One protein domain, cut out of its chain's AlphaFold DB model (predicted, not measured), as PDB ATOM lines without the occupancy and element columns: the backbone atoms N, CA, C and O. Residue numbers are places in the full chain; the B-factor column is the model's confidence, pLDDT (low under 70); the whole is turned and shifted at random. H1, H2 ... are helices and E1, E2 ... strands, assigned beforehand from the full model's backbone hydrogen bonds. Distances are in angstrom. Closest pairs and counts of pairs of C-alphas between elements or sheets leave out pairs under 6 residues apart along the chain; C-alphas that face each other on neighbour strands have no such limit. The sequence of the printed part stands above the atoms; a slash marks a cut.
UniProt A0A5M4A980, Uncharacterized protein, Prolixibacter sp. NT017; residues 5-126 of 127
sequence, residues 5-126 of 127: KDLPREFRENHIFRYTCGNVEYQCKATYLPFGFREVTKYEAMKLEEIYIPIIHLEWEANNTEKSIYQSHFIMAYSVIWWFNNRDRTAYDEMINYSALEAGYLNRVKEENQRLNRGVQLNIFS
ATOM      1  N   LYS A   5      -1.014 -25.073 -26.793       89.88
ATOM      2  CA  LYS A   5      -0.900 -24.165 -25.637       89.88
ATOM      3  C   LYS A   5      -1.951 -23.047 -25.605       89.88
ATOM      4  O   LYS A   5      -2.194 -22.486 -24.540       89.88
ATOM      5  N   ASP A   6      -2.553 -22.732 -26.752       91.12
ATOM      6  CA  ASP A   6      -3.552 -21.668 -26.893       91.12
ATOM      7  C   ASP A   6      -4.979 -22.181 -26.641       91.12
ATOM      8  O   ASP A   6      -5.932 -21.402 -26.697       91.12
ATOM      9  N   LEU A   7      -5.148 -23.482 -26.363       90.06
ATOM     10  CA  LEU A   7      -6.429 -24.019 -25.927       90.06
ATOM     11  C   LEU A   7      -6.917 -23.284 -24.662       90.06
ATOM     12  O   LEU A   7      -6.101 -22.945 -23.788       90.06
ATOM     13  N   PRO A   8      -8.242 -23.087 -24.518       91.19
ATOM     14  CA  PRO A   8      -8.832 -22.640 -23.265       91.19
ATOM     15  C   PRO A   8      -8.341 -23.498 -22.100       91.19
ATOM     16  O   PRO A   8      -8.026 -24.682 -22.261       91.19
ATOM     17  N   ARG A   9      -8.228 -22.876 -20.927       90.00
ATOM     18  CA  ARG A   9      -7.633 -23.490 -19.736       90.00
ATOM     19  C   ARG A   9      -8.319 -24.809 -19.382       90.00
ATOM     20  O   ARG A   9      -7.644 -25.769 -19.035       90.00
ATOM     21  N   GLU A  10      -9.630 -24.855 -19.564       89.50
ATOM     22  CA  GLU A  10     -10.500 -25.994 -19.291       89.50
ATOM     23  C   GLU A  10     -10.096 -27.250 -20.085       89.50
ATOM     24  O   GLU A  10     -10.240 -28.373 -19.619       89.50
ATOM     25  N   PHE A  11      -9.527 -27.080 -21.280       90.12
ATOM     26  CA  PHE A  11      -9.063 -28.191 -22.115       90.12
ATOM     27  C   PHE A  11      -7.645 -28.658 -21.760       90.12
ATOM     28  O   PHE A  11      -7.194 -29.679 -22.277       90.12
ATOM     29  N   ARG A  12      -6.925 -27.896 -20.928       88.75
ATOM     30  CA  ARG A  12      -5.516 -28.119 -20.563       88.75
ATOM     31  C   ARG A  12      -5.317 -28.455 -19.087       88.75
ATOM     32  O   ARG A  12      -4.184 -28.498 -18.610       88.75
ATOM     33  N   GLU A  13      -6.401 -28.683 -18.361       89.94
ATOM     34  CA  GLU A  13      -6.383 -29.057 -16.954       89.94
ATOM     35  C   GLU A  13      -7.215 -30.316 -16.726       89.94
ATOM     36  O   GLU A  13      -8.019 -30.733 -17.560       89.94
ATOM     37  N   ASN A  14      -6.987 -30.954 -15.581       93.25
ATOM     38  CA  ASN A  14      -7.797 -32.087 -15.171       93.25
ATOM     39  C   ASN A  14      -9.088 -31.579 -14.534       93.25
ATOM     40  O   ASN A  14      -9.057 -30.729 -13.645       93.25
ATOM     41  N   HIS A  15     -10.214 -32.157 -14.938       94.56
ATOM     42  CA  HIS A  15     -11.531 -31.797 -14.434       94.56
ATOM     43  C   HIS A  15     -12.293 -33.027 -13.955       94.56
ATOM     44  O   HIS A  15     -12.149 -34.125 -14.492       94.56
ATOM     45  N   ILE A  16     -13.136 -32.826 -12.945       95.62
ATOM     46  CA  ILE A  16     -14.134 -33.809 -12.532       95.62
ATOM     47  C   ILE A  16     -15.497 -33.154 -12.664       95.62
ATOM     48  O   ILE A  16     -15.830 -32.240 -11.907       95.62
ATOM     49  N   PHE A  17     -16.282 -33.649 -13.609       95.19
ATOM     50  CA  PHE A  17     -17.668 -33.258 -13.792       95.19
ATOM     51  C   PHE A  17     -18.566 -34.230 -13.046       95.19
ATOM     52  O   PHE A  17     -18.301 -35.432 -13.017       95.19
ATOM     53  N   ARG A  18     -19.621 -33.710 -12.425       95.19
ATOM     54  CA  ARG A  18     -20.609 -34.507 -11.700       95.19
ATOM     55  C   ARG A  18     -21.979 -34.212 -12.265       95.19
ATOM     56  O   ARG A  18     -22.324 -33.053 -12.477       95.19
ATOM     57  N   TYR A  19     -22.740 -35.270 -12.474       94.06
ATOM     58  CA  TYR A  19     -24.021 -35.219 -13.140       94.06
ATOM     59  C   TYR A  19     -25.019 -36.137 -12.445       94.06
ATOM     60  O   TYR A  19     -24.661 -37.081 -11.735       94.06
ATOM     61  N   THR A  20     -26.291 -35.888 -12.729       92.62
ATOM     62  CA  THR A  20     -27.397 -36.698 -12.233       92.62
ATOM     63  C   THR A  20     -28.370 -36.969 -13.374       92.62
ATOM     64  O   THR A  20     -28.707 -36.073 -14.148       92.62
ATOM     65  N   CYS A  21     -28.834 -38.210 -13.491       91.50
ATOM     66  CA  CYS A  21     -29.906 -38.615 -14.392       91.50
ATOM     67  C   CYS A  21     -30.966 -39.380 -13.595       91.50
ATOM     68  O   CYS A  21     -30.851 -40.588 -13.379       91.50
ATOM     69  N   GLY A  22     -31.995 -38.664 -13.133       90.88
ATOM     70  CA  GLY A  22     -32.991 -39.220 -12.217       90.88
ATOM     71  C   GLY A  22     -32.328 -39.713 -10.931       90.88
ATOM     72  O   GLY A  22     -31.731 -38.918 -10.216       90.88
ATOM     73  N   ASN A  23     -32.398 -41.018 -10.673       89.75
ATOM     74  CA  ASN A  23     -31.819 -41.646  -9.482       89.75
ATOM     75  C   ASN A  23     -30.354 -42.070  -9.658       89.75
ATOM     76  O   ASN A  23     -29.777 -42.616  -8.723       89.75
ATOM     77  N   VAL A  24     -29.752 -41.870 -10.836       91.19
ATOM     78  CA  VAL A  24     -28.356 -42.250 -11.098       91.19
ATOM     79  C   VAL A  24     -27.455 -41.025 -10.998       91.19
ATOM     80  O   VAL A  24     -27.600 -40.072 -11.765       91.19
ATOM     81  N   GLU A  25     -26.496 -41.074 -10.083       94.00
ATOM     82  CA  GLU A  25     -25.396 -40.121  -9.972       94.00
ATOM     83  C   GLU A  25     -24.174 -40.682 -10.689       94.00
ATOM     84  O   GLU A  25     -23.786 -41.834 -10.485       94.00
ATOM     85  N   TYR A  26     -23.542 -39.860 -11.517       94.06
ATOM     86  CA  TYR A  26     -22.338 -40.253 -12.230       94.06
ATOM     87  C   TYR A  26     -21.358 -39.095 -12.341       94.06
ATOM     88  O   TYR A  26     -21.714 -37.921 -12.224       94.06
ATOM     89  N   GLN A  27     -20.098 -39.436 -12.560       95.06
ATOM     90  CA  GLN A  27     -19.028 -38.470 -12.751       95.06
ATOM     91  C   GLN A  27     -18.267 -38.749 -14.039       95.06
ATOM     92  O   GLN A  27     -18.217 -39.888 -14.496       95.06
ATOM     93  N   CYS A  28     -17.654 -37.709 -14.596       96.69
ATOM     94  CA  CYS A  28     -16.644 -37.816 -15.638       96.69
ATOM     95  C   CYS A  28     -15.329 -37.239 -15.119       96.69
ATOM     96  O   CYS A  28     -15.285 -36.066 -14.743       96.69
ATOM     97  N   LYS A  29     -14.258 -38.032 -15.121       96.12
ATOM     98  CA  LYS A  29     -12.892 -37.531 -14.963       96.12
ATOM     99  C   LYS A  29     -12.342 -37.238 -16.354       96.12
ATOM    100  O   LYS A  29     -12.184 -38.154 -17.155       96.12
ATOM    101  N   ALA A  30     -12.074 -35.969 -16.630       95.62
ATOM    102  CA  ALA A  30     -11.398 -35.529 -17.837       95.62
ATOM    103  C   ALA A  30      -9.937 -35.240 -17.497       95.62
ATOM    104  O   ALA A  30      -9.638 -34.301 -16.759       95.62
ATOM    105  N   THR A  31      -9.036 -36.063 -18.014       93.75
ATOM    106  CA  THR A  31      -7.596 -35.937 -17.804       93.75
ATOM    107  C   THR A  31      -6.972 -35.321 -19.044       93.75
ATOM    108  O   THR A  31      -7.069 -35.893 -20.132       93.75
ATOM    109  N   TYR A  32      -6.315 -34.173 -18.890       91.00
ATOM    110  CA  TYR A  32      -5.493 -33.603 -19.951       91.00
ATOM    111  C   TYR A  32      -4.233 -34.459 -20.114       91.00
ATOM    112  O   TYR A  32      -3.519 -34.730 -19.146       91.00
ATOM    113  N   LEU A  33      -3.968 -34.912 -21.339       84.38
ATOM    114  CA  LEU A  33      -2.903 -35.864 -21.654       84.38
ATOM    115  C   LEU A  33      -1.763 -35.216 -22.457       84.38
ATOM    116  O   LEU A  33      -1.535 -35.612 -23.601       84.38
ATOM    117  N   PRO A  34      -0.982 -34.262 -21.920       64.56
ATOM    118  CA  PRO A  34       0.219 -33.843 -22.613       64.56
ATOM    119  C   PRO A  34       1.272 -34.941 -22.393       64.56
ATOM    120  O   PRO A  34       1.968 -34.982 -21.383       64.56
ATOM    121  N   PHE A  35       1.288 -35.890 -23.327       63.69
ATOM    122  CA  PHE A  35       2.330 -36.862 -23.678       63.69
ATOM    123  C   PHE A  35       3.510 -36.905 -22.699       63.69
ATOM    124  O   PHE A  35       4.379 -36.031 -22.692       63.69
ATOM    125  N   GLY A  36       3.482 -37.935 -21.846       54.62
ATOM    126  CA  GLY A  36       4.166 -38.005 -20.555       54.62
ATOM    127  C   GLY A  36       5.527 -37.322 -20.489       54.62
ATOM    128  O   GLY A  36       6.458 -37.808 -21.107       54.62
ATOM    129  N   PHE A  37       5.611 -36.244 -19.698       53.28
ATOM    130  CA  PHE A  37       6.762 -35.472 -19.175       53.28
ATOM    131  C   PHE A  37       7.961 -35.128 -20.089       53.28
ATOM    132  O   PHE A  37       8.623 -34.127 -19.837       53.28
ATOM    133  N   ARG A  38       8.277 -35.899 -21.132       58.88
ATOM    134  CA  ARG A  38       9.474 -35.772 -21.974       58.88
ATOM    135  C   ARG A  38       9.239 -34.973 -23.256       58.88
ATOM    136  O   ARG A  38      10.212 -34.486 -23.816       58.88
ATOM    137  N   GLU A  39       7.991 -34.800 -23.705       64.81
ATOM    138  CA  GLU A  39       7.687 -34.106 -24.972       64.81
ATOM    139  C   GLU A  39       6.686 -32.941 -24.854       64.81
ATOM    140  O   GLU A  39       6.321 -32.351 -25.869       64.81
ATOM    141  N   VAL A  40       6.271 -32.551 -23.643       72.31
ATOM    142  CA  VAL A  40       5.250 -31.502 -23.422       72.31
ATOM    143  C   VAL A  40       5.559 -30.217 -24.201       72.31
ATOM    144  O   VAL A  40       4.722 -29.741 -24.962       72.31
ATOM    145  N   THR A  41       6.795 -29.719 -24.115       78.19
ATOM    146  CA  THR A  41       7.231 -28.485 -24.794       78.19
ATOM    147  C   THR A  41       7.155 -28.576 -26.321       78.19
ATOM    148  O   THR A  41       6.869 -27.581 -26.984       78.19
ATOM    149  N   LYS A  42       7.394 -29.762 -26.895       82.69
ATOM    150  CA  LYS A  42       7.273 -29.992 -28.340       82.69
ATOM    151  C   LYS A  42       5.809 -29.896 -28.758       82.69
ATOM    152  O   LYS A  42       5.502 -29.152 -29.681       82.69
ATOM    153  N   TYR A  43       4.916 -30.593 -28.060       83.69
ATOM    154  CA  TYR A  43       3.492 -30.616 -28.401       83.69
ATOM    155  C   TYR A  43       2.789 -29.279 -28.156       83.69
ATOM    156  O   TYR A  43       1.947 -28.882 -28.956       83.69
ATOM    157  N   GLU A  44       3.166 -28.538 -27.114       85.50
ATOM    158  CA  GLU A  44       2.631 -27.196 -26.842       85.50
ATOM    159  C   GLU A  44       2.889 -26.196 -27.980       85.50
ATOM    160  O   GLU A  44       2.093 -25.276 -28.186       85.50
ATOM    161  N   ALA A  45       3.980 -26.382 -28.726       88.62
ATOM    162  CA  ALA A  45       4.342 -25.562 -29.879       88.62
ATOM    163  C   ALA A  45       3.729 -26.049 -31.206       88.62
ATOM    164  O   ALA A  45       3.847 -25.345 -32.209       88.62
ATOM    165  N   MET A  46       3.087 -27.222 -31.231       91.12
ATOM    166  CA  MET A  46       2.438 -27.753 -32.431       91.12
ATOM    167  C   MET A  46       1.040 -27.167 -32.605       91.12
ATOM    168  O   MET A  46       0.331 -26.847 -31.640       91.12
ATOM    169  N   LYS A  47       0.621 -27.045 -33.865       93.25
ATOM    170  CA  LYS A  47      -0.769 -26.709 -34.181       93.25
ATOM    171  C   LYS A  47      -1.648 -27.918 -33.901       93.25
ATOM    172  O   LYS A  47      -1.228 -29.043 -34.148       93.25
ATOM    173  N   LEU A  48      -2.884 -27.697 -33.449       91.19
ATOM    174  CA  LEU A  48      -3.810 -28.802 -33.156       91.19
ATOM    175  C   LEU A  48      -3.977 -29.772 -34.340       91.19
ATOM    176  O   LEU A  48      -4.098 -30.971 -34.136       91.19
ATOM    177  N   GLU A  49      -3.955 -29.264 -35.573       92.75
ATOM    178  CA  GLU A  49      -4.101 -30.060 -36.803       92.75
ATOM    179  C   GLU A  49      -2.904 -30.980 -37.097       92.75
ATOM    180  O   GLU A  49      -3.033 -31.938 -37.852       92.75
ATOM    181  N   GLU A  50      -1.747 -30.702 -36.492       92.44
ATOM    182  CA  GLU A  50      -0.510 -31.475 -36.644       92.44
ATOM    183  C   GLU A  50      -0.402 -32.583 -35.573       92.44
ATOM    184  O   GLU A  50       0.534 -33.385 -35.594       92.44
ATOM    185  N   ILE A  51      -1.344 -32.633 -34.620       90.12
ATOM    186  CA  ILE A  51      -1.358 -33.579 -33.499       90.12
ATOM    187  C   ILE A  51      -2.281 -34.760 -33.828       90.12
ATOM    188  O   ILE A  51      -3.501 -34.630 -33.881       90.12
ATOM    189  N   TYR A  52      -1.698 -35.952 -33.980       88.38
ATOM    190  CA  TYR A  52      -2.412 -37.189 -34.352       88.38
ATOM    191  C   TYR A  52      -2.656 -38.146 -33.179       88.38
ATOM    192  O   TYR A  52      -2.775 -39.357 -33.358       88.38
ATOM    193  N   ILE A  53      -2.703 -37.613 -31.965       87.69
ATOM    194  CA  ILE A  53      -2.762 -38.382 -30.719       87.69
ATOM    195  C   ILE A  53      -3.811 -37.784 -29.766       87.69
ATOM    196  O   ILE A  53      -4.169 -36.611 -29.922       87.69
ATOM    197  N   PRO A  54      -4.342 -38.573 -28.811       91.00
ATOM    198  CA  PRO A  54      -5.340 -38.093 -27.860       91.00
ATOM    199  C   PRO A  54      -4.816 -36.961 -26.987       91.00
ATOM    200  O   PRO A  54      -3.727 -37.072 -26.438       91.00
ATOM    201  N   ILE A  55      -5.614 -35.914 -26.804       91.81
ATOM    202  CA  ILE A  55      -5.274 -34.773 -25.940       91.81
ATOM    203  C   ILE A  55      -6.041 -34.788 -24.617       91.81
ATOM    204  O   ILE A  55      -5.579 -34.202 -23.641       91.81
ATOM    205  N   ILE A  56      -7.185 -35.475 -24.562       93.69
ATOM    206  CA  ILE A  56      -7.985 -35.634 -23.343       93.69
ATOM    207  C   ILE A  56      -8.431 -37.092 -23.234       93.69
ATOM    208  O   ILE A  56      -8.851 -37.703 -24.219       93.69
ATOM    209  N   HIS A  57      -8.368 -37.645 -22.029       95.00
ATOM    210  CA  HIS A  57      -8.965 -38.930 -21.680       95.00
ATOM    211  C   HIS A  57     -10.153 -38.714 -20.754       95.00
ATOM    212  O   HIS A  57     -10.043 -38.010 -19.754       95.00
ATOM    213  N   LEU A  58     -11.289 -39.296 -21.120       96.38
ATOM    214  CA  LEU A  58     -12.544 -39.227 -20.390       96.38
ATOM    215  C   LEU A  58     -12.836 -40.580 -19.748       96.38
ATOM    216  O   LEU A  58     -12.862 -41.603 -20.433       96.38
ATOM    217  N   GLU A  59     -13.105 -40.564 -18.449       96.31
ATOM    218  CA  GLU A  59     -13.541 -41.727 -17.684       96.31
ATOM    219  C   GLU A  59     -14.860 -41.418 -16.997       96.31
ATOM    220  O   GLU A  59     -14.913 -40.585 -16.090       96.31
ATOM    221  N   TRP A  60     -15.924 -42.096 -17.415       96.31
ATOM    222  CA  TRP A  60     -17.215 -41.994 -16.756       96.31
ATOM    223  C   TRP A  60     -17.477 -43.175 -15.840       96.31
ATOM    224  O   TRP A  60     -17.221 -44.322 -16.203       96.31
ATOM    225  N   GLU A  61     -18.056 -42.881 -14.685       94.69
ATOM    226  CA  GLU A  61     -18.388 -43.858 -13.656       94.69
ATOM    227  C   GLU A  61     -19.696 -43.463 -12.965       94.69
ATOM    228  O   GLU A  61     -19.852 -42.321 -12.528       94.69
ATOM    229  N   ALA A  62     -20.643 -44.403 -12.893       92.25
ATOM    230  CA  ALA A  62     -21.839 -44.259 -12.068       92.25
ATOM    231  C   ALA A  62     -21.511 -44.646 -10.619       92.25
ATOM    232  O   ALA A  62     -20.934 -45.704 -10.374       92.25
ATOM    233  N   ASN A  63     -21.879 -43.785  -9.671       84.38
ATOM    234  CA  ASN A  63     -21.409 -43.857  -8.286       84.38
ATOM    235  C   ASN A  63     -22.381 -44.588  -7.350       84.38
ATOM    236  O   ASN A  63     -21.973 -45.077  -6.301       84.38
ATOM    237  N   ASN A  64     -23.671 -44.625  -7.690       80.50
ATOM    238  CA  ASN A  64     -24.741 -45.068  -6.793       80.50
ATOM    239  C   ASN A  64     -25.570 -46.233  -7.364       80.50
ATOM    240  O   ASN A  64     -26.731 -46.422  -7.001       80.50
ATOM    241  N   THR A  65     -24.976 -47.018  -8.261       76.88
ATOM    242  CA  THR A  65     -25.611 -48.164  -8.916       76.88
ATOM    243  C   THR A  65     -24.928 -49.462  -8.489       76.88
ATOM    244  O   THR A  65     -23.707 -49.525  -8.385       76.88
ATOM    245  N   GLU A  66     -25.699 -50.533  -8.270       69.50
ATOM    246  CA  GLU A  66     -25.141 -51.854  -7.907       69.50
ATOM    247  C   GLU A  66     -24.230 -52.428  -9.002       69.50
ATOM    248  O   GLU A  66     -23.265 -53.138  -8.724       69.50
ATOM    249  N   LYS A  67     -24.540 -52.121 -10.269       73.44
ATOM    250  CA  LYS A  67     -23.665 -52.407 -11.407       73.44
ATOM    251  C   LYS A  67     -22.762 -51.206 -11.645       73.44
ATOM    252  O   LYS A  67     -23.263 -50.101 -11.828       73.44
ATOM    253  N   SER A  68     -21.452 -51.433 -11.725       74.19
ATOM    254  CA  SER A  68     -20.513 -50.403 -12.176       74.19
ATOM    255  C   SER A  68     -20.771 -50.107 -13.659       74.19
ATOM    256  O   SER A  68     -20.527 -50.949 -14.527       74.19
ATOM    257  N   ILE A  69     -21.327 -48.929 -13.953       87.38
ATOM    258  CA  ILE A  69     -21.445 -48.420 -15.322       87.38
ATOM    259  C   ILE A  69     -20.210 -47.571 -15.582       87.38
ATOM    260  O   ILE A  69     -20.131 -46.427 -15.130       87.38
ATOM    261  N   TYR A  70     -19.265 -48.147 -16.319       91.56
ATOM    262  CA  TYR A  70     -18.009 -47.502 -16.685       91.56
ATOM    263  C   TYR A  70     -17.889 -47.318 -18.201       91.56
ATOM    264  O   TYR A  70     -18.345 -48.154 -18.995       91.56
ATOM    265  N   GLN A  71     -17.255 -46.217 -18.602       93.88
ATOM    266  CA  GLN A  71     -16.800 -45.999 -19.969       93.88
ATOM    267  C   GLN A  71     -15.518 -45.182 -19.988       93.88
ATOM    268  O   GLN A  71     -15.410 -44.173 -19.300       93.88
ATOM    269  N   SER A  72     -14.598 -45.584 -20.856       94.44
ATOM    270  CA  SER A  72     -13.411 -44.811 -21.210       94.44
ATOM    271  C   SER A  72     -13.534 -44.311 -22.650       94.44
ATOM    272  O   SER A  72     -14.025 -45.039 -23.521       94.44
ATOM    273  N   HIS A  73     -13.116 -43.074 -22.911       95.50
ATOM    274  CA  HIS A  73     -13.075 -42.501 -24.255       95.50
ATOM    275  C   HIS A  73     -11.925 -41.506 -24.403       95.50
ATOM    276  O   HIS A  73     -11.595 -40.769 -23.477       95.50
ATOM    277  N   PHE A  74     -11.322 -41.469 -25.587       94.12
ATOM    278  CA  PHE A  74     -10.212 -40.576 -25.900       94.12
ATOM    279  C   PHE A  74     -10.667 -39.491 -26.869       94.12
ATOM    280  O   PHE A  74     -11.219 -39.793 -27.927       94.12
ATOM    281  N   ILE A  75     -10.391 -38.234 -26.531       94.38
ATOM    282  CA  ILE A  75     -10.643 -37.091 -27.404       94.38
ATOM    283  C   ILE A  75      -9.369 -36.773 -28.174       94.38
ATOM    284  O   ILE A  75      -8.324 -36.448 -27.604       94.38
ATOM    285  N   MET A  76      -9.481 -36.856 -29.493       93.00
ATOM    286  CA  MET A  76      -8.416 -36.537 -30.435       93.00
ATOM    287  C   MET A  76      -8.369 -35.033 -30.719       93.00
ATOM    288  O   MET A  76      -9.384 -34.341 -30.613       93.00
ATOM    289  N   ALA A  77      -7.213 -34.526 -31.158       92.50
ATOM    290  CA  ALA A  77      -7.071 -33.111 -31.507       92.50
ATOM    291  C   ALA A  77      -8.057 -32.667 -32.606       92.50
ATOM    292  O   ALA A  77      -8.652 -31.595 -32.501       92.50
ATOM    293  N   TYR A  78      -8.318 -33.518 -33.607       92.44
ATOM    294  CA  TYR A  78      -9.308 -33.223 -34.651       92.44
ATOM    295  C   TYR A  78     -10.733 -33.063 -34.099       92.44
ATOM    296  O   TYR A  78     -11.498 -32.263 -34.634       92.44
ATOM    297  N   SER A  79     -11.094 -33.767 -33.019       93.56
ATOM    298  CA  SER A  79     -12.409 -33.634 -32.380       93.56
ATOM    299  C   SER A  79     -12.556 -32.270 -31.708       93.56
ATOM    300  O   SER A  79     -13.611 -31.651 -31.807       93.56
ATOM    301  N   VAL A  80     -11.486 -31.759 -31.088       92.81
ATOM    302  CA  VAL A  80     -11.472 -30.410 -30.499       92.81
ATOM    303  C   VAL A  80     -11.502 -29.328 -31.578       92.81
ATOM    304  O   VAL A  80     -12.228 -28.346 -31.435       92.81
ATOM    305  N   ILE A  81     -10.796 -29.525 -32.698       93.31
ATOM    306  CA  ILE A  81     -10.899 -28.627 -33.861       93.31
ATOM    307  C   ILE A  81     -12.340 -28.590 -34.375       93.31
ATOM    308  O   ILE A  81     -12.889 -27.511 -34.590       93.31
ATOM    309  N   TRP A  82     -12.962 -29.759 -34.559       93.56
ATOM    310  CA  TRP A  82     -14.353 -29.837 -34.986       93.56
ATOM    311  C   TRP A  82     -15.277 -29.125 -33.994       93.56
ATOM    312  O   TRP A  82     -16.105 -28.322 -34.423       93.56
ATOM    313  N   TRP A  83     -15.092 -29.336 -32.687       94.31
ATOM    314  CA  TRP A  83     -15.866 -28.657 -31.649       94.31
ATOM    315  C   TRP A  83     -15.767 -27.133 -31.784       94.31
ATOM    316  O   TRP A  83     -16.781 -26.461 -31.935       94.31
ATOM    317  N   PHE A  84     -14.556 -26.578 -31.856       92.31
ATOM    318  CA  PHE A  84     -14.341 -25.126 -31.958       92.31
ATOM    319  C   PHE A  84     -14.819 -24.487 -33.258       92.31
ATOM    320  O   PHE A  84     -14.979 -23.265 -33.305       92.31
ATOM    321  N   ASN A  85     -15.037 -25.287 -34.298       92.62
ATOM    322  CA  ASN A  85     -15.611 -24.821 -35.554       92.62
ATOM    323  C   ASN A  85     -17.150 -24.846 -35.552       92.62
ATOM    324  O   ASN A  85     -17.752 -24.173 -36.382       92.62
ATOM    325  N   ASN A  86     -17.784 -25.604 -34.649       92.69
ATOM    326  CA  ASN A  86     -19.234 -25.849 -34.662       92.69
ATOM    327  C   ASN A  86     -19.962 -25.431 -33.372       92.69
ATOM    328  O   ASN A  86     -21.196 -25.402 -33.339       92.69
ATOM    329  N   ARG A  87     -19.221 -25.152 -32.299       91.00
ATOM    330  CA  ARG A  87     -19.723 -24.886 -30.947       91.00
ATOM    331  C   ARG A  87     -18.927 -23.774 -30.270       91.00
ATOM    332  O   ARG A  87     -17.880 -23.348 -30.761       91.00
ATOM    333  N   ASP A  88     -19.439 -23.307 -29.134       87.19
ATOM    334  CA  ASP A  88     -18.732 -22.342 -28.296       87.19
ATOM    335  C   ASP A  88     -17.436 -22.964 -27.748       87.19
ATOM    336  O   ASP A  88     -17.413 -24.078 -27.214       87.19
ATOM    337  N   ARG A  89     -16.336 -22.219 -27.883       82.25
ATOM    338  CA  ARG A  89     -15.003 -22.638 -27.448       82.25
ATOM    339  C   ARG A  89     -14.903 -22.769 -25.933       82.25
ATOM    340  O   ARG A  89     -14.042 -23.503 -25.463       82.25
ATOM    341  N   THR A  90     -15.766 -22.089 -25.180       83.69
ATOM    342  CA  THR A  90     -15.781 -22.162 -23.713       83.69
ATOM    343  C   THR A  90     -16.730 -23.233 -23.174       83.69
ATOM    344  O   THR A  90     -16.716 -23.514 -21.979       83.69
ATOM    345  N   ALA A  91     -17.540 -23.872 -24.024       88.50
ATOM    346  CA  ALA A  91     -18.526 -24.875 -23.617       88.50
ATOM    347  C   ALA A  91     -17.900 -26.273 -23.427       88.50
ATOM    348  O   ALA A  91     -18.314 -27.253 -24.045       88.50
ATOM    349  N   TYR A  92     -16.877 -26.377 -22.573       92.12
ATOM    350  CA  TYR A  92     -16.156 -27.636 -22.356       92.12
ATOM    351  C   TYR A  92     -17.056 -28.732 -21.766       92.12
ATOM    352  O   TYR A  92     -17.056 -29.853 -22.266       92.12
ATOM    353  N   ASP A  93     -17.893 -28.397 -20.779       93.62
ATOM    354  CA  ASP A  93     -18.876 -29.328 -20.197       93.62
ATOM    355  C   ASP A  93     -19.878 -29.859 -21.242       93.62
ATOM    356  O   ASP A  93     -20.248 -31.034 -21.240       93.62
ATOM    357  N   GLU A  94     -20.274 -29.023 -22.206       93.88
ATOM    358  CA  GLU A  94     -21.131 -29.456 -23.315       93.88
ATOM    359  C   GLU A  94     -20.400 -30.466 -24.215       93.88
ATOM    360  O   GLU A  94     -20.996 -31.465 -24.618       93.88
ATOM    361  N   MET A  95     -19.097 -30.282 -24.465       94.81
ATOM    362  CA  MET A  95     -18.285 -31.253 -25.210       94.81
ATOM    363  C   MET A  95     -18.165 -32.590 -24.468       94.81
ATOM    364  O   MET A  95     -18.231 -33.652 -25.095       94.81
ATOM    365  N   ILE A  96     -18.001 -32.555 -23.141       95.00
ATOM    366  CA  ILE A  96     -17.963 -33.765 -22.311       95.00
ATOM    367  C   ILE A  96     -19.294 -34.513 -22.408       95.00
ATOM    368  O   ILE A  96     -19.304 -35.717 -22.673       95.00
ATOM    369  N   ASN A  97     -20.418 -33.805 -22.274       93.12
ATOM    370  CA  ASN A  97     -21.752 -34.389 -22.412       93.12
ATOM    371  C   ASN A  97     -22.018 -34.938 -23.819       93.12
ATOM    372  O   ASN A  97     -22.569 -36.030 -23.959       93.12
ATOM    373  N   TYR A  98     -21.592 -34.221 -24.860       93.81
ATOM    374  CA  TYR A  98     -21.687 -34.690 -26.240       93.81
ATOM    375  C   TYR A  98     -20.886 -35.982 -26.438       93.81
ATOM    376  O   TYR A  98     -21.394 -36.959 -26.981       93.81
ATOM    377  N   SER A  99     -19.669 -36.039 -25.897       95.19
ATOM    378  CA  SER A  99     -18.814 -37.229 -25.966       95.19
ATOM    379  C   SER A  99     -19.417 -38.415 -25.199       95.19
ATOM    380  O   SER A  99     -19.352 -39.553 -25.662       95.19
ATOM    381  N   ALA A 100     -20.064 -38.163 -24.057       94.50
ATOM    382  CA  ALA A 100     -20.792 -39.176 -23.294       94.50
ATOM    383  C   ALA A 100     -22.006 -39.730 -24.064       94.50
ATOM    384  O   ALA A 100     -22.340 -40.915 -23.937       94.50
ATOM    385  N   LEU A 101     -22.678 -38.883 -24.852       94.06
ATOM    386  CA  LEU A 101     -23.778 -39.284 -25.726       94.06
ATOM    387  C   LEU A 101     -23.278 -40.159 -26.881       94.06
ATOM    388  O   LEU A 101     -23.782 -41.267 -27.055       94.06
ATOM    389  N   GLU A 102     -22.276 -39.686 -27.623       93.56
ATOM    390  CA  GLU A 102     -21.699 -40.383 -28.782       93.56
ATOM    391  C   GLU A 102     -21.085 -41.735 -28.391       93.56
ATOM    392  O   GLU A 102     -21.250 -42.731 -29.092       93.56
ATOM    393  N   ALA A 103     -20.452 -41.820 -27.216       92.44
ATOM    394  CA  ALA A 103     -19.926 -43.074 -26.673       92.44
ATOM    395  C   ALA A 103     -21.017 -44.017 -26.114       92.44
ATOM    396  O   ALA A 103     -20.700 -45.066 -25.544       92.44
ATOM    397  N   GLY A 104     -22.299 -43.642 -26.197       93.19
ATOM    398  CA  GLY A 104     -23.431 -44.419 -25.685       93.19
ATOM    399  C   GLY A 104     -23.476 -44.543 -24.158       93.19
ATOM    400  O   GLY A 104     -24.268 -45.322 -23.622       93.19
ATOM    401  N   TYR A 105     -22.645 -43.794 -23.428       94.44
ATOM    402  CA  TYR A 105     -22.625 -43.822 -21.968       94.44
ATOM    403  C   TYR A 105     -23.937 -43.284 -21.387       94.44
ATOM    404  O   TYR A 105     -24.549 -43.940 -20.544       94.44
ATOM    405  N   LEU A 106     -24.439 -42.159 -21.912       93.69
ATOM    406  CA  LEU A 106     -25.704 -41.578 -21.444       93.69
ATOM    407  C   LEU A 106     -26.908 -42.505 -21.660       93.69
ATOM    408  O   LEU A 106     -27.852 -42.467 -20.873       93.69
ATOM    409  N   ASN A 107     -26.886 -43.352 -22.692       94.38
ATOM    410  CA  ASN A 107     -27.957 -44.324 -22.922       94.38
ATOM    411  C   ASN A 107     -27.970 -45.397 -21.826       94.38
ATOM    412  O   ASN A 107     -29.024 -45.659 -21.252       94.38
ATOM    413  N   ARG A 108     -26.798 -45.916 -21.441       92.31
ATOM    414  CA  ARG A 108     -26.674 -46.879 -20.331       92.31
ATOM    415  C   ARG A 108     -27.100 -46.286 -18.990       92.31
ATOM    416  O   ARG A 108     -27.799 -46.941 -18.223       92.31
ATOM    417  N   VAL A 109     -26.734 -45.031 -18.721       93.62
ATOM    418  CA  VAL A 109     -27.191 -44.314 -17.518       93.62
ATOM    419  C   VAL A 109     -28.720 -44.187 -17.498       93.62
ATOM    420  O   VAL A 109     -29.351 -44.430 -16.468       93.62
ATOM    421  N   LYS A 110     -29.343 -43.850 -18.636       93.75
ATOM    422  CA  LYS A 110     -30.809 -43.757 -18.751       93.75
ATOM    423  C   LYS A 110     -31.498 -45.103 -18.530       93.75
ATOM    424  O   LYS A 110     -32.517 -45.143 -17.841       93.75
ATOM    425  N   GLU A 111     -30.962 -46.186 -19.088       92.50
ATOM    426  CA  GLU A 111     -31.480 -47.548 -18.888       92.50
ATOM    427  C   GLU A 111     -31.457 -47.947 -17.408       92.50
ATOM    428  O   GLU A 111     -32.443 -48.466 -16.882       92.50
ATOM    429  N   GLU A 112     -30.369 -47.636 -16.707       91.19
ATOM    430  CA  GLU A 112     -30.246 -47.936 -15.282       91.19
ATOM    431  C   GLU A 112     -31.196 -47.092 -14.427       91.19
ATOM    432  O   GLU A 112     -31.868 -47.620 -13.541       91.19
ATOM    433  N   ASN A 113     -31.358 -45.805 -14.742       91.69
ATOM    434  CA  ASN A 113     -32.363 -44.975 -14.086       91.69
ATOM    435  C   ASN A 113     -33.782 -45.550 -14.269       91.69
ATOM    436  O   ASN A 113     -34.579 -45.571 -13.329       91.69
ATOM    437  N   GLN A 114     -34.116 -46.060 -15.460       90.25
ATOM    438  CA  GLN A 114     -35.400 -46.733 -15.681       90.25
ATOM    439  C   GLN A 114     -35.530 -48.015 -14.846       90.25
ATOM    440  O   GLN A 114     -36.601 -48.260 -14.285       90.25
ATOM    441  N   ARG A 115     -34.459 -48.812 -14.720       87.00
ATOM    442  CA  ARG A 115     -34.432 -50.014 -13.869       87.00
ATOM    443  C   ARG A 115     -34.717 -49.671 -12.408       87.00
ATOM    444  O   ARG A 115     -35.598 -50.285 -11.808       87.00
ATOM    445  N   LEU A 116     -34.016 -48.678 -11.862       85.62
ATOM    446  CA  LEU A 116     -34.189 -48.234 -10.477       85.62
ATOM    447  C   LEU A 116     -35.613 -47.725 -10.226       85.62
ATOM    448  O   LEU A 116     -36.239 -48.123  -9.248       85.62
ATOM    449  N   ASN A 117     -36.173 -46.927 -11.140       85.31
ATOM    450  CA  ASN A 117     -37.547 -46.429 -11.012       85.31
ATOM    451  C   ASN A 117     -38.599 -47.552 -11.009       85.31
ATOM    452  O   ASN A 117     -39.546 -47.489 -10.225       85.31
ATOM    453  N   ARG A 118     -38.430 -48.603 -11.826       82.69
ATOM    454  CA  ARG A 118     -39.324 -49.779 -11.785       82.69
ATOM    455  C   ARG A 118     -39.241 -50.512 -10.443       82.69
ATOM    456  O   ARG A 118     -40.270 -50.923  -9.919       82.69
ATOM    457  N   GLY A 119     -38.038 -50.649  -9.879       72.56
ATOM    458  CA  GLY A 119     -37.839 -51.255  -8.558       72.56
ATOM    459  C   GLY A 119     -38.514 -50.463  -7.434       72.56
ATOM    460  O   GLY A 119     -39.203 -51.044  -6.600       72.56
ATOM    461  N   VAL A 120     -38.391 -49.133  -7.457       70.69
ATOM    462  CA  VAL A 120     -39.055 -48.244  -6.486       70.69
ATOM    463  C   VAL A 120     -40.579 -48.359  -6.577       70.69
ATOM    464  O   VAL A 120     -41.241 -48.483  -5.552       70.69
ATOM    465  N   GLN A 121     -41.146 -48.370  -7.788       62.84
ATOM    466  CA  GLN A 121     -42.595 -48.498  -7.976       62.84
ATOM    467  C   GLN A 121     -43.141 -49.822  -7.430       62.84
ATOM    468  O   GLN A 121     -44.157 -49.816  -6.744       62.84
ATOM    469  N   LEU A 122     -42.460 -50.946  -7.671       62.53
ATOM    470  CA  LEU A 122     -42.896 -52.253  -7.166       62.53
ATOM    471  C   LEU A 122     -42.916 -52.320  -5.627       62.53
ATOM    472  O   LEU A 122     -43.815 -52.947  -5.069       62.53
ATOM    473  N   ASN A 123     -41.994 -51.632  -4.947       58.09
ATOM    474  CA  ASN A 123     -41.972 -51.549  -3.480       58.09
ATOM    475  C   ASN A 123     -43.148 -50.742  -2.897       58.09
ATOM    476  O   ASN A 123     -43.592 -51.030  -1.794       58.09
ATOM    477  N   ILE A 124     -43.683 -49.757  -3.628       59.69
ATOM    478  CA  ILE A 124     -44.818 -48.935  -3.162       59.69
ATOM    479  C   ILE A 124     -46.141 -49.716  -3.215       59.69
ATOM    480  O   ILE A 124     -47.030 -49.470  -2.408       59.69
ATOM    481  N   PHE A 125     -46.277 -50.670  -4.141       56.84
ATOM    482  CA  PHE A 125     -47.495 -51.478  -4.310       56.84
ATOM    483  C   PHE A 125     -47.477 -52.820  -3.558       56.84
ATOM    484  O   PHE A 125     -48.429 -53.587  -3.668       56.84
ATOM    485  N   SER A 126     -46.400 -53.132  -2.835       55.56
ATOM    486  CA  SER A 126     -46.243 -54.382  -2.071       55.56
ATOM    487  C   SER A 126     -46.409 -54.192  -0.554       55.56
ATOM    488  O   SER A 126     -45.954 -55.021   0.238       55.56
TER     489      SER A 126
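Overview. This is residues 5 to 126 of the 127 residues of an uncharacterized protein of Prolixibacter sp. NT017 (UniProt A0A5M4A980). A twisted sheet of four long strands, E1 to E4, has helices over one face: H3 packs on it, and H4 begins on it and runs along its strands; residues 118 to 126, of which 118 to 124 belong to H4, stick out past one end of the sheet. At the other end, H2 turns off directly from E4 and the short H1 sits among loops beyond the sheet. The printed part has 122 residues, with four named helices and four named strands in the order E1 E2 H1 E3 E4 H2 H3 H4. The sheet's order is E1 - E2 - E3 - E4, antiparallel throughout, and the class is mixed, helices and strands. The whole is loose, with a radius of gyration of the C-alphas of 17.6 A, and spans 65 by 30 by 20 A, the free tail adding to the length.

Along the chain. E1, residues 15 to 21, begins at C-alpha 15, (-11.531, -31.797, -14.434), and is 19.6 A long. E2, residues 24 to 32, is 26.0 A long. E3, residues 54 to 62, is 23.7 A long, and E4, residues 70 to 76, is 20.0 A long. H1 holds residues 40 to 44, H2 residues 77 to 86 and H3 residues 92 to 102, 15.3 A long. H4, residues 105 to 124, is 29.5 A long and ends at C-alpha 124, (-44.818, -48.935, -3.162).

Arrangement. E1 and E2 form a hairpin, with N 17 and O 28 2.8 A apart, within hydrogen-bond range. E2 and E3 are antiparallel at 161 degrees, with N 29 and O 59 2.8 A apart. E3 and E4 form the second hairpin, with N 58 and O 73 2.8 A apart. E1 and E4 are the edge strands. H3 and H4 on one face of this sheet make two layers, helices over strands. H3 is on the sheet, and its closest C-alphas to E1 are those of Asp 93 and Phe 17, 7.6 A. H4 lies over E2 at a height over the sheet of 10.1 A, along the strands at 11 degrees to E2 on the local plane; the closest C-alphas are those of Val 24 and Asn 113, 5.7 A. H3 and H4 are close but not clearly touching, Ala 100 and Leu 106 having the closest C-alphas, 5.8 A, and stand about perpendicular at 78 degrees. H2 only grazes the sheet with residues 77 to 80. H1 is not on the sheet, and is apart from H2, H3 and H4. In H1, H2, H3 and H4 every O i to N i+4 pair is within hydrogen-bond range.

Size, cuts and confidence. The C-alphas farthest apart, those of Ala 45 and Ser 126, are 64.5 A apart. Without residues 118 to 126, the body spans 50 by 30 by 20 A. The printed part has no cut, and no link is long. The mean pLDDT of the printed part is 87.3; residues 34 to 39, residue 66 and residues 121 to 126 are under 70.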